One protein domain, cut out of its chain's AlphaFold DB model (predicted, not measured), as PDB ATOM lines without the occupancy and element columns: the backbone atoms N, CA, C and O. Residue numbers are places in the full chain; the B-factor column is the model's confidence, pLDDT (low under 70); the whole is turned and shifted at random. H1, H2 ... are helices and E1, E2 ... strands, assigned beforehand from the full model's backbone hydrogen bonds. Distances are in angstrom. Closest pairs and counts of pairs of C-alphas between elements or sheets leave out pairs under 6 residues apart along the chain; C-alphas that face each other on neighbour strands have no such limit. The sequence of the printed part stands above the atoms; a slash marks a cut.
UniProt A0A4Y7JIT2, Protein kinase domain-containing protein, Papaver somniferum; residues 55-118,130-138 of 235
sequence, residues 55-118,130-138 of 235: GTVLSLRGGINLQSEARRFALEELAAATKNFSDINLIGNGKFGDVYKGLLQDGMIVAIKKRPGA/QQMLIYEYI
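What this domain is: This is residues 55 to 118 and 130 to 138 of the 235 residues of the protein "Protein kinase domain-containing protein" of Papaver somniferum (UniProt A0A4Y7JIT2). One strongly twisted sheet of four strands has a short helix, H1, across one face and no named helix over the other. Before H1, a long stretch with no named element, residues 55 to 74, loops past the E4 edge of the sheet, and its residues 58 to 59 pair parallel with residues 133 to 134 of E4. The printed 73 residues run H1, E1, E2, E3, E4; the sheet's order is E1 - E2 - E3 - E4, all antiparallel. The class is mixed, helices and strands, with under half of the residues in named elements; the whole is compact, radius of gyration of the C-alphas 11.8 A, spanning 34 by 30 by 24 A.

How they stand to each other: Look first at H1, residues 75 to 82, with every O i to N i+4 pair within hydrogen-bond range. It is on the sheet at a height of 9.2 A, only just over E2, residues 97 to 103, and E3, residues 109 to 114, with 3 C-alphas falling on each. It runs across the strands, at 66 degrees to E2 on the local plane; their closest C-alphas, Ala 81 and Gly 102, are 4.7 A apart. E1, residues 90 to 94, E2 and E3 form a meander, each strand the antiparallel neighbour of the one before. For hydrogen-bond range, check N 91 and O 99, 2.8 A, in hairpin E1 and E2, then N 100 and O 112, 2.8 A, in hairpin E2 and E3. E4, residues 132 to 136, is E3's antiparallel neighbour, with N 111 and O 135 at 2.8 A; E1 and E4 are apart.

Where its parts are: Find C-alpha 75 at (60.424, 148.251, 171.811), where H1 begins its 10.6 A. E1 measures 11.4 A, E2 19.3 A, E3 15.8 A and E4 13.4 A, ending at C-alpha 136, (47.061, 137.365, 172.785).

The domain as a whole: The farthest C-alphas, of Asn 65 and Ile 88, are 34.3 A apart. Residues 119 to 129 are not printed, and C-alphas 118 and 130 are 9.4 A apart across this cut. Of the links printed whole, none is long. In this predicted model, pLDDT is under 70 at residues 55 to 70, 95 to 96, 116 to 118 and 130.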
ATOM      1  N   GLY A  55      64.812 144.750 166.795       33.47
ATOM      2  CA  GLY A  55      64.865 143.792 167.900       33.47
ATOM      3  C   GLY A  55      64.070 142.529 167.548       33.47
ATOM      4  O   GLY A  55      63.024 142.582 166.894       33.47
ATOM      5  N   THR A  56      64.588 141.350 167.878       34.44
ATOM      6  CA  THR A  56      63.926 140.081 167.541       34.44
ATOM      7  C   THR A  56      62.797 139.821 168.531       34.44
ATOM      8  O   THR A  56      63.027 139.371 169.649       34.44
ATOM      9  N   VAL A  57      61.570 140.117 168.109       41.59
ATOM     10  CA  VAL A  57      60.342 139.895 168.875       41.59
ATOM     11  C   VAL A  57      59.469 138.903 168.106       41.59
ATOM     12  O   VAL A  57      59.300 139.061 166.899       41.59
ATOM     13  N   LEU A  58      58.960 137.866 168.783       40.53
ATOM     14  CA  LEU A  58      58.224 136.757 168.164       40.53
ATOM     15  C   LEU A  58      56.796 136.667 168.732       40.53
ATOM     16  O   LEU A  58      56.617 136.521 169.943       40.53
ATOM     17  N   SER A  59      55.789 136.724 167.854       37.38
ATOM     18  CA  SER A  59      54.381 136.418 168.154       37.38
ATOM     19  C   SER A  59      54.020 135.009 167.677       37.38
ATOM     20  O   SER A  59      54.469 134.583 166.613       37.38
ATOM     21  N   LEU A  60      53.227 134.276 168.465       38.44
ATOM     22  CA  LEU A  60      52.851 132.885 168.197       38.44
ATOM     23  C   LEU A  60      51.367 132.786 167.816       38.44
ATOM     24  O   LEU A  60      50.496 132.930 168.672       38.44
ATOM     25  N   ARG A  61      51.077 132.446 166.555       30.94
ATOM     26  CA  ARG A  61      49.773 131.912 166.136       30.94
ATOM     27  C   ARG A  61      49.995 130.607 165.366       30.94
ATOM     28  O   ARG A  61      50.757 130.587 164.416       30.94
ATOM     29  N   GLY A  62      49.375 129.534 165.869       31.34
ATOM     30  CA  GLY A  62      49.198 128.185 165.302       31.34
ATOM     31  C   GLY A  62      50.201 127.639 164.271       31.34
ATOM     32  O   GLY A  62      50.130 128.003 163.109       31.34
ATOM     33  N   GLY A  63      50.988 126.622 164.662       35.16
ATOM     34  CA  GLY A  63      51.611 125.684 163.710       35.16
ATOM     35  C   GLY A  63      53.079 125.943 163.351       35.16
ATOM     36  O   GLY A  63      53.381 126.276 162.220       35.16
ATOM     37  N   ILE A  64      53.989 125.769 164.316       46.84
ATOM     38  CA  ILE A  64      55.467 125.704 164.204       46.84
ATOM     39  C   ILE A  64      56.096 125.690 162.783       46.84
ATOM     40  O   ILE A  64      56.532 124.656 162.286       46.84
ATOM     41  N   ASN A  65      56.287 126.891 162.223       37.25
ATOM     42  CA  ASN A  65      57.385 127.287 161.329       37.25
ATOM     43  C   ASN A  65      57.907 128.661 161.798       37.25
ATOM     44  O   ASN A  65      57.492 129.722 161.341       37.25
ATOM     45  N   LEU A  66      58.803 128.637 162.788       43.62
ATOM     46  CA  LEU A  66      59.207 129.792 163.610       43.62
ATOM     47  C   LEU A  66      59.954 130.929 162.885       43.62
ATOM     48  O   LEU A  66      60.226 131.947 163.512       43.62
ATOM     49  N   GLN A  67      60.302 130.777 161.606       40.16
ATOM     50  CA  GLN A  67      61.049 131.798 160.860       40.16
ATOM     51  C   GLN A  67      60.198 132.603 159.867       40.16
ATOM     52  O   GLN A  67      60.669 133.642 159.417       40.16
ATOM     53  N   SER A  68      58.967 132.180 159.544       40.69
ATOM     54  CA  SER A  68      58.240 132.760 158.400       40.69
ATOM     55  C   SER A  68      57.051 133.670 158.744       40.69
ATOM     56  O   SER A  68      56.644 134.430 157.875       40.69
ATOM     57  N   GLU A  69      56.484 133.634 159.960       51.56
ATOM     58  CA  GLU A  69      55.188 134.311 160.228       51.56
ATOM     59  C   GLU A  69      55.090 135.087 161.557       51.56
ATOM     60  O   GLU A  69      54.034 135.621 161.901       51.56
ATOM     61  N   ALA A  70      56.171 135.194 162.329       58.88
ATOM     62  CA  ALA A  70      56.131 135.929 163.590       58.88
ATOM     63  C   ALA A  70      56.230 137.448 163.354       58.88
ATOM     64  O   ALA A  70      57.246 137.946 162.861       58.88
ATOM     65  N   ARG A  71      55.194 138.202 163.751       75.69
ATOM     66  CA  ARG A  71      55.234 139.675 163.755       75.69
ATOM     67  C   ARG A  71      56.333 140.163 164.698       75.69
ATOM     68  O   ARG A  71      56.380 139.756 165.860       75.69
ATOM     69  N   ARG A  72      57.171 141.069 164.191       77.56
ATOM     70  CA  ARG A  72      58.177 141.801 164.969       77.56
ATOM     71  C   ARG A  72      57.557 143.096 165.483       77.56
ATOM     72  O   ARG A  72      56.785 143.729 164.768       77.56
ATOM     73  N   PHE A  73      57.905 143.466 166.708       83.12
ATOM     74  CA  PHE A  73      57.433 144.679 167.366       83.12
ATOM     75  C   PHE A  73      58.624 145.554 167.724       83.12
ATOM     76  O   PHE A  73      59.684 145.040 168.092       83.12
ATOM     77  N   ALA A  74      58.439 146.866 167.623       86.62
ATOM     78  CA  ALA A  74      59.410 147.826 168.124       86.62
ATOM     79  C   ALA A  74      59.310 147.912 169.657       86.62
ATOM     80  O   ALA A  74      58.219 147.790 170.218       86.62
ATOM     81  N   LEU A  75      60.431 148.130 170.348       85.81
ATOM     82  CA  LEU A  75      60.424 148.251 171.811       85.81
ATOM     83  C   LEU A  75      59.557 149.436 172.253       85.81
ATOM     84  O   LEU A  75      58.824 149.331 173.232       85.81
ATOM     85  N   GLU A  76      59.584 150.526 171.495       88.44
ATOM     86  CA  GLU A  76      58.813 151.743 171.737       88.44
ATOM     87  C   GLU A  76      57.306 151.480 171.645       88.44
ATOM     88  O   GLU A  76      56.532 152.018 172.433       88.44
ATOM     89  N   GLU A  77      56.883 150.612 170.719       90.75
ATOM     90  CA  GLU A  77      55.486 150.189 170.582       90.75
ATOM     91  C   GLU A  77      55.029 149.425 171.832       90.75
ATOM     92  O   GLU A  77      53.965 149.710 172.385       90.75
ATOM     93  N   LEU A  78      55.856 148.497 172.321       90.88
ATOM     94  CA  LEU A  78      55.562 147.703 173.517       90.88
ATOM     95  C   LEU A  78      55.622 148.546 174.797       90.88
ATOM     96  O   LEU A  78      54.790 148.377 175.692       90.88
ATOM     97  N   ALA A  79      56.567 149.480 174.881       91.06
ATOM     98  CA  ALA A  79      56.676 150.427 175.981       91.06
ATOM     99  C   ALA A  79      55.445 151.342 176.026       91.06
ATOM    100  O   ALA A  79      54.817 151.470 177.077       91.06
ATOM    101  N   ALA A  80      55.015 151.893 174.889       93.81
ATOM    102  CA  ALA A  80      53.790 152.687 174.810       93.81
ATOM    103  C   ALA A  80      52.556 151.867 175.225       93.81
ATOM    104  O   ALA A  80      51.764 152.322 176.054       93.81
ATOM    105  N   ALA A  81      52.433 150.631 174.730       93.62
ATOM    106  CA  ALA A  81      51.315 149.737 175.035       93.62
ATOM    107  C   ALA A  81      51.202 149.377 176.527       93.62
ATOM    108  O   ALA A  81      50.102 149.119 177.017       93.62
ATOM    109  N   THR A  82      52.324 149.361 177.252       94.25
ATOM    110  CA  THR A  82      52.420 148.961 178.669       94.25
ATOM    111  C   THR A  82      52.641 150.127 179.630       94.25
ATOM    112  O   THR A  82      52.816 149.899 180.830       94.25
ATOM    113  N   LYS A  83      52.630 151.376 179.141       94.06
ATOM    114  CA  LYS A  83      52.997 152.574 179.918       94.06
ATOM    115  C   LYS A  83      54.388 152.435 180.553       94.06
ATOM    116  O   LYS A  83      54.549 152.613 181.756       94.06
ATOM    117  N   ASN A  84      55.372 152.094 179.724       91.50
ATOM    118  CA  ASN A  84      56.759 151.805 180.089       91.50
ATOM    119  C   ASN A  84      56.889 150.644 181.083       91.50
ATOM    120  O   ASN A  84      57.612 150.758 182.067       91.50
ATOM    121  N   PHE A  85      56.190 149.532 180.825       91.31
ATOM    122  CA  PHE A  85      56.217 148.337 181.678       91.31
ATOM    123  C   PHE A  85      55.865 148.643 183.144       91.31
ATOM    124  O   PHE A  85      56.504 148.148 184.067       91.31
ATOM    125  N   SER A  86      54.851 149.488 183.353       91.88
ATOM    126  CA  SER A  86      54.395 149.875 184.690       91.88
ATOM    127  C   SER A  86      53.800 148.689 185.455       91.88
ATOM    128  O   SER A  86      53.063 147.886 184.880       91.88
ATOM    129  N   ASP A  87      54.033 148.638 186.768       92.44
ATOM    130  CA  ASP A  87      53.510 147.593 187.661       92.44
ATOM    131  C   ASP A  87      51.978 147.500 187.663       92.44
ATOM    132  O   ASP A  87      51.425 146.432 187.897       92.44
ATOM    133  N   ILE A  88      51.267 148.579 187.310       93.19
ATOM    134  CA  ILE A  88      49.799 148.542 187.162       93.19
ATOM    135  C   ILE A  88      49.338 147.606 186.037       93.19
ATOM    136  O   ILE A  88      48.180 147.200 185.996       93.19
ATOM    137  N   ASN A  89      50.229 147.321 185.089       93.00
ATOM    138  CA  ASN A  89      49.993 146.421 183.974       93.00
ATOM    139  C   ASN A  89      50.632 145.046 184.208       93.00
ATOM    140  O   ASN A  89      50.507 144.186 183.339       93.00
ATOM    141  N   LEU A  90      51.311 144.817 185.335       92.12
ATOM    142  CA  LEU A  90      51.884 143.519 185.675       92.12
ATOM    143  C   LEU A  90      50.756 142.536 186.014       92.12
ATOM    144  O   LEU A  90      49.990 142.744 186.949       92.12
ATOM    145  N   ILE A  91      50.653 141.457 185.241       89.88
ATOM    146  CA  ILE A  91      49.615 140.421 185.388       89.88
ATOM    147  C   ILE A  91      50.179 139.062 185.806       89.88
ATOM    148  O   ILE A  91      49.426 138.117 186.027       89.88
ATOM    149  N   GLY A  92      51.500 138.931 185.903       85.62
ATOM    150  CA  GLY A  92      52.130 137.716 186.394       85.62
ATOM    151  C   GLY A  92      53.640 137.844 186.501       85.62
ATOM    152  O   GLY A  92      54.273 138.543 185.717       85.62
ATOM    153  N   ASN A  93      54.212 137.117 187.453       83.44
ATOM    154  CA  ASN A  93      55.651 136.967 187.626       83.44
ATOM    155  C   ASN A  93      55.980 135.470 187.682       83.44
ATOM    156  O   ASN A  93      55.254 134.678 188.288       83.44
ATOM    157  N   GLY A  94      57.056 135.056 187.017       70.00
ATOM    158  CA  GLY A  94      57.525 133.679 187.097       70.00
ATOM    159  C   GLY A  94      58.953 133.509 186.604       70.00
ATOM    160  O   GLY A  94      59.613 134.450 186.178       70.00
ATOM    161  N   LYS A  95      59.428 132.257 186.585       68.31
ATOM    162  CA  LYS A  95      60.807 131.892 186.194       68.31
ATOM    163  C   LYS A  95      61.247 132.434 184.827       68.31
ATOM    164  O   LYS A  95      62.434 132.585 184.567       68.31
ATOM    165  N   PHE A  96      60.298 132.681 183.931       69.94
ATOM    166  CA  PHE A  96      60.565 133.165 182.578       69.94
ATOM    167  C   PHE A  96      60.463 134.690 182.435       69.94
ATOM    168  O   PHE A  96      60.557 135.171 181.302       69.94
ATOM    169  N   GLY A  97      60.282 135.410 183.546       81.25
ATOM    170  CA  GLY A  97      60.183 136.862 183.620       81.25
ATOM    171  C   GLY A  97      58.789 137.376 183.976       81.25
ATOM    172  O   GLY A  97      57.885 136.606 184.318       81.25
ATOM    173  N   ASP A  98      58.651 138.692 183.872       89.00
ATOM    174  CA  ASP A  98      57.429 139.439 184.152       89.00
ATOM    175  C   ASP A  98      56.486 139.406 182.951       89.00
ATOM    176  O   ASP A  98      56.923 139.424 181.797       89.00
ATOM    177  N   VAL A  99      55.185 139.353 183.205       91.12
ATOM    178  CA  VAL A  99      54.144 139.379 182.176       91.12
ATOM    179  C   VAL A  99      53.315 140.638 182.350       91.12
ATOM    180  O   VAL A  99      52.658 140.809 183.373       91.12
ATOM    181  N   TYR A 100      53.306 141.490 181.329       93.88
ATOM    182  CA  TYR A 100      52.558 142.742 181.315       93.88
ATOM    183  C   TYR A 100      51.370 142.671 180.359       93.88
ATOM    184  O   TYR A 100      51.486 142.144 179.253       93.88
ATOM    185  N   LYS A 101      50.238 143.250 180.745       95.31
ATOM    186  CA  LYS A 101      49.113 143.525 179.852       95.31
ATOM    187  C   LYS A 101      49.401 144.796 179.052       95.31
ATOM    188  O   LYS A 101      49.772 145.818 179.623       95.31
ATOM    189  N   GLY A 102      49.219 144.743 177.739       94.62
ATOM    190  CA  GLY A 102      49.406 145.889 176.851       94.62
ATOM    191  C   GLY A 102      48.227 146.090 175.909       94.62
ATOM    192  O   GLY A 102      47.539 145.131 175.561       94.62
ATOM    193  N   LEU A 103      48.010 147.335 175.487       95.94
ATOM    194  CA  LEU A 103      47.099 147.691 174.399       95.94
ATOM    195  C   LEU A 103      47.925 148.231 173.229       95.94
ATOM    196  O   LEU A 103      48.489 149.321 173.323       95.94
ATOM    197  N   LEU A 104      48.023 147.457 172.151       91.38
ATOM    198  CA  LEU A 104      48.728 147.860 170.937       91.38
ATOM    199  C   LEU A 104      47.951 148.945 170.174       91.38
ATOM    200  O   LEU A 104      46.753 149.142 170.380       91.38
ATOM    201  N   GLN A 105      48.634 149.644 169.263       89.88
ATOM    202  CA  GLN A 105      48.046 150.745 168.481       89.88
ATOM    203  C   GLN A 105      46.906 150.292 167.555       89.88
ATOM    204  O   GLN A 105      46.011 151.073 167.247       89.88
ATOM    205  N   ASP A 106      46.926 149.028 167.139       87.94
ATOM    206  CA  ASP A 106      45.871 148.389 166.347       87.94
ATOM    207  C   ASP A 106      44.651 147.960 167.189       87.94
ATOM    208  O   ASP A 106      43.698 147.391 166.657       87.94
ATOM    209  N   GLY A 107      44.659 148.236 168.497       91.50
ATOM    210  CA  GLY A 107      43.598 147.879 169.436       91.50
ATOM    211  C   GLY A 107      43.703 146.460 169.995       91.50
ATOM    212  O   GLY A 107      42.853 146.059 170.792       91.50
ATOM    213  N   MET A 108      44.728 145.689 169.620       92.06
ATOM    214  CA  MET A 108      44.930 144.343 170.150       92.06
ATOM    215  C   MET A 108      45.409 144.396 171.603       92.06
ATOM    216  O   MET A 108      46.408 145.041 171.931       92.06
ATOM    217  N   ILE A 109      44.717 143.667 172.479       93.88
ATOM    218  CA  ILE A 109      45.157 143.462 173.861       93.88
ATOM    219  C   ILE A 109      46.118 142.274 173.892       93.88
ATOM    220  O   ILE A 109      45.786 141.173 173.448       93.88
ATOM    221  N   VAL A 110      47.305 142.497 174.444       93.88
ATOM    222  CA  VAL A 110      48.396 141.523 174.453       93.88
ATOM    223  C   VAL A 110      48.927 141.253 175.855       93.88
ATOM    224  O   VAL A 110      48.834 142.093 176.749       93.88
ATOM    225  N   ALA A 111      49.508 140.071 176.030       93.81
ATOM    226  CA  ALA A 111      50.348 139.714 177.162       93.81
ATOM    227  C   ALA A 111      51.816 139.696 176.707       93.81
ATOM    228  O   ALA A 111      52.189 138.949 175.800       93.81
ATOM    229  N   ILE A 112      52.646 140.529 177.329       91.88
ATOM    230  CA  ILE A 112      54.049 140.748 176.975       91.88
ATOM    231  C   ILE A 112      54.910 140.147 178.073       91.88
ATOM    232  O   ILE A 112      54.990 140.673 179.180       91.88
ATOM    233  N   LYS A 113      55.556 139.027 177.760       88.69
ATOM    234  CA  LYS A 113      56.447 138.312 178.668       88.69
ATOM    235  C   LYS A 113      57.866 138.829 178.486       88.69
ATOM    236  O   LYS A 113      58.516 138.503 177.491       88.69
ATOM    237  N   LYS A 114      58.326 139.643 179.431       86.50
ATOM    238  CA  LYS A 114      59.633 140.295 179.438       86.50
ATOM    239  C   LYS A 114      60.629 139.492 180.262       86.50
ATOM    240  O   LYS A 114      60.451 139.300 181.461       86.50
ATOM    241  N   ARG A 115      61.711 139.052 179.620       76.12
ATOM    242  CA  ARG A 115      62.859 138.457 180.312       76.12
ATOM    243  C   ARG A 115      63.643 139.533 181.063       76.12
ATOM    244  O   ARG A 115      63.909 140.587 180.479       76.12
ATOM    245  N   PRO A 116      64.094 139.270 182.298       65.44
ATOM    246  CA  PRO A 116      65.239 139.988 182.829       65.44
ATOM    247  C   PRO A 116      66.445 139.660 181.939       65.44
ATOM    248  O   PRO A 116      66.698 138.489 181.653       65.44
ATOM    249  N   GLY A 117      67.145 140.683 181.443       57.62
ATOM    250  CA  GLY A 117      68.415 140.476 180.746       57.62
ATOM    251  C   GLY A 117      69.428 139.830 181.694       57.62
ATOM    252  O   GLY A 117      69.362 140.047 182.905       57.62
ATOM    253  N   ALA A 118      70.351 139.023 181.166       49.19
ATOM    254  CA  ALA A 118      71.486 138.583 181.970       49.19
ATOM    255  C   ALA A 118      72.269 139.828 182.428       49.19
ATOM    256  O   ALA A 118      72.474 140.726 181.606       49.19
ATOM    257  N   GLN A 130      66.778 142.945 175.172       66.81
ATOM    258  CA  GLN A 130      65.554 142.577 175.876       66.81
ATOM    259  C   GLN A 130      64.739 141.616 175.011       66.81
ATOM    260  O   GLN A 130      64.086 142.003 174.044       66.81
ATOM    261  N   GLN A 131      64.769 140.336 175.376       74.69
ATOM    262  CA  GLN A 131      63.946 139.318 174.735       74.69
ATOM    263  C   GLN A 131      62.533 139.346 175.315       74.69
ATOM    264  O   GLN A 131      62.326 139.158 176.519       74.69
ATOM    265  N   MET A 132      61.553 139.549 174.439       83.88
ATOM    266  CA  MET A 132      60.140 139.588 174.794       83.88
ATOM    267  C   MET A 132      59.331 138.656 173.898       83.88
ATOM    268  O   MET A 132      59.592 138.535 172.700       83.88
ATOM    269  N   LEU A 133      58.334 138.003 174.493       84.38
ATOM    270  CA  LEU A 133      57.352 137.185 173.783       84.38
ATOM    271  C   LEU A 133      55.971 137.814 173.939       84.38
ATOM    272  O   LEU A 133      55.570 138.149 175.055       84.38
ATOM    273  N   ILE A 134      55.274 137.991 172.819       87.56
ATOM    274  CA  ILE A 134      53.999 138.708 172.755       87.56
ATOM    275  C   ILE A 134      52.922 137.690 172.403       87.56
ATOM    276  O   ILE A 134      52.990 137.023 171.366       87.56
ATOM    277  N   TYR A 135      51.916 137.601 173.261       87.88
ATOM    278  CA  TYR A 135      50.770 136.714 173.117       87.88
ATOM    279  C   TYR A 135      49.478 137.517 173.085       87.88
ATOM    280  O   TYR A 135      49.410 138.624 173.614       87.88
ATOM    281  N   GLU A 136      48.430 136.924 172.524       90.12
ATOM    282  CA  GLU A 136      47.061 137.365 172.785       90.12
ATOM    283  C   GLU A 136      46.795 137.340 174.298       90.12
ATOM    284  O   GLU A 136      47.152 136.377 174.986       90.12
ATOM    285  N   TYR A 137      46.187 138.401 174.827       92.44
ATOM    286  CA  TYR A 137      45.786 138.432 176.229       92.44
ATOM    287  C   TYR A 137      44.587 137.511 176.476       92.44
ATOM    288  O   TYR A 137      43.564 137.614 175.801       92.44
ATOM    289  N   ILE A 138      44.705 136.644 177.484       93.69
ATOM    290  CA  ILE A 138      43.658 135.703 177.884       93.69
ATOM    291  C   ILE A 138      43.049 136.166 179.223       93.69
ATOM    292  O   ILE A 138      43.757 136.166 180.233       93.69
TER     293      ILE A 138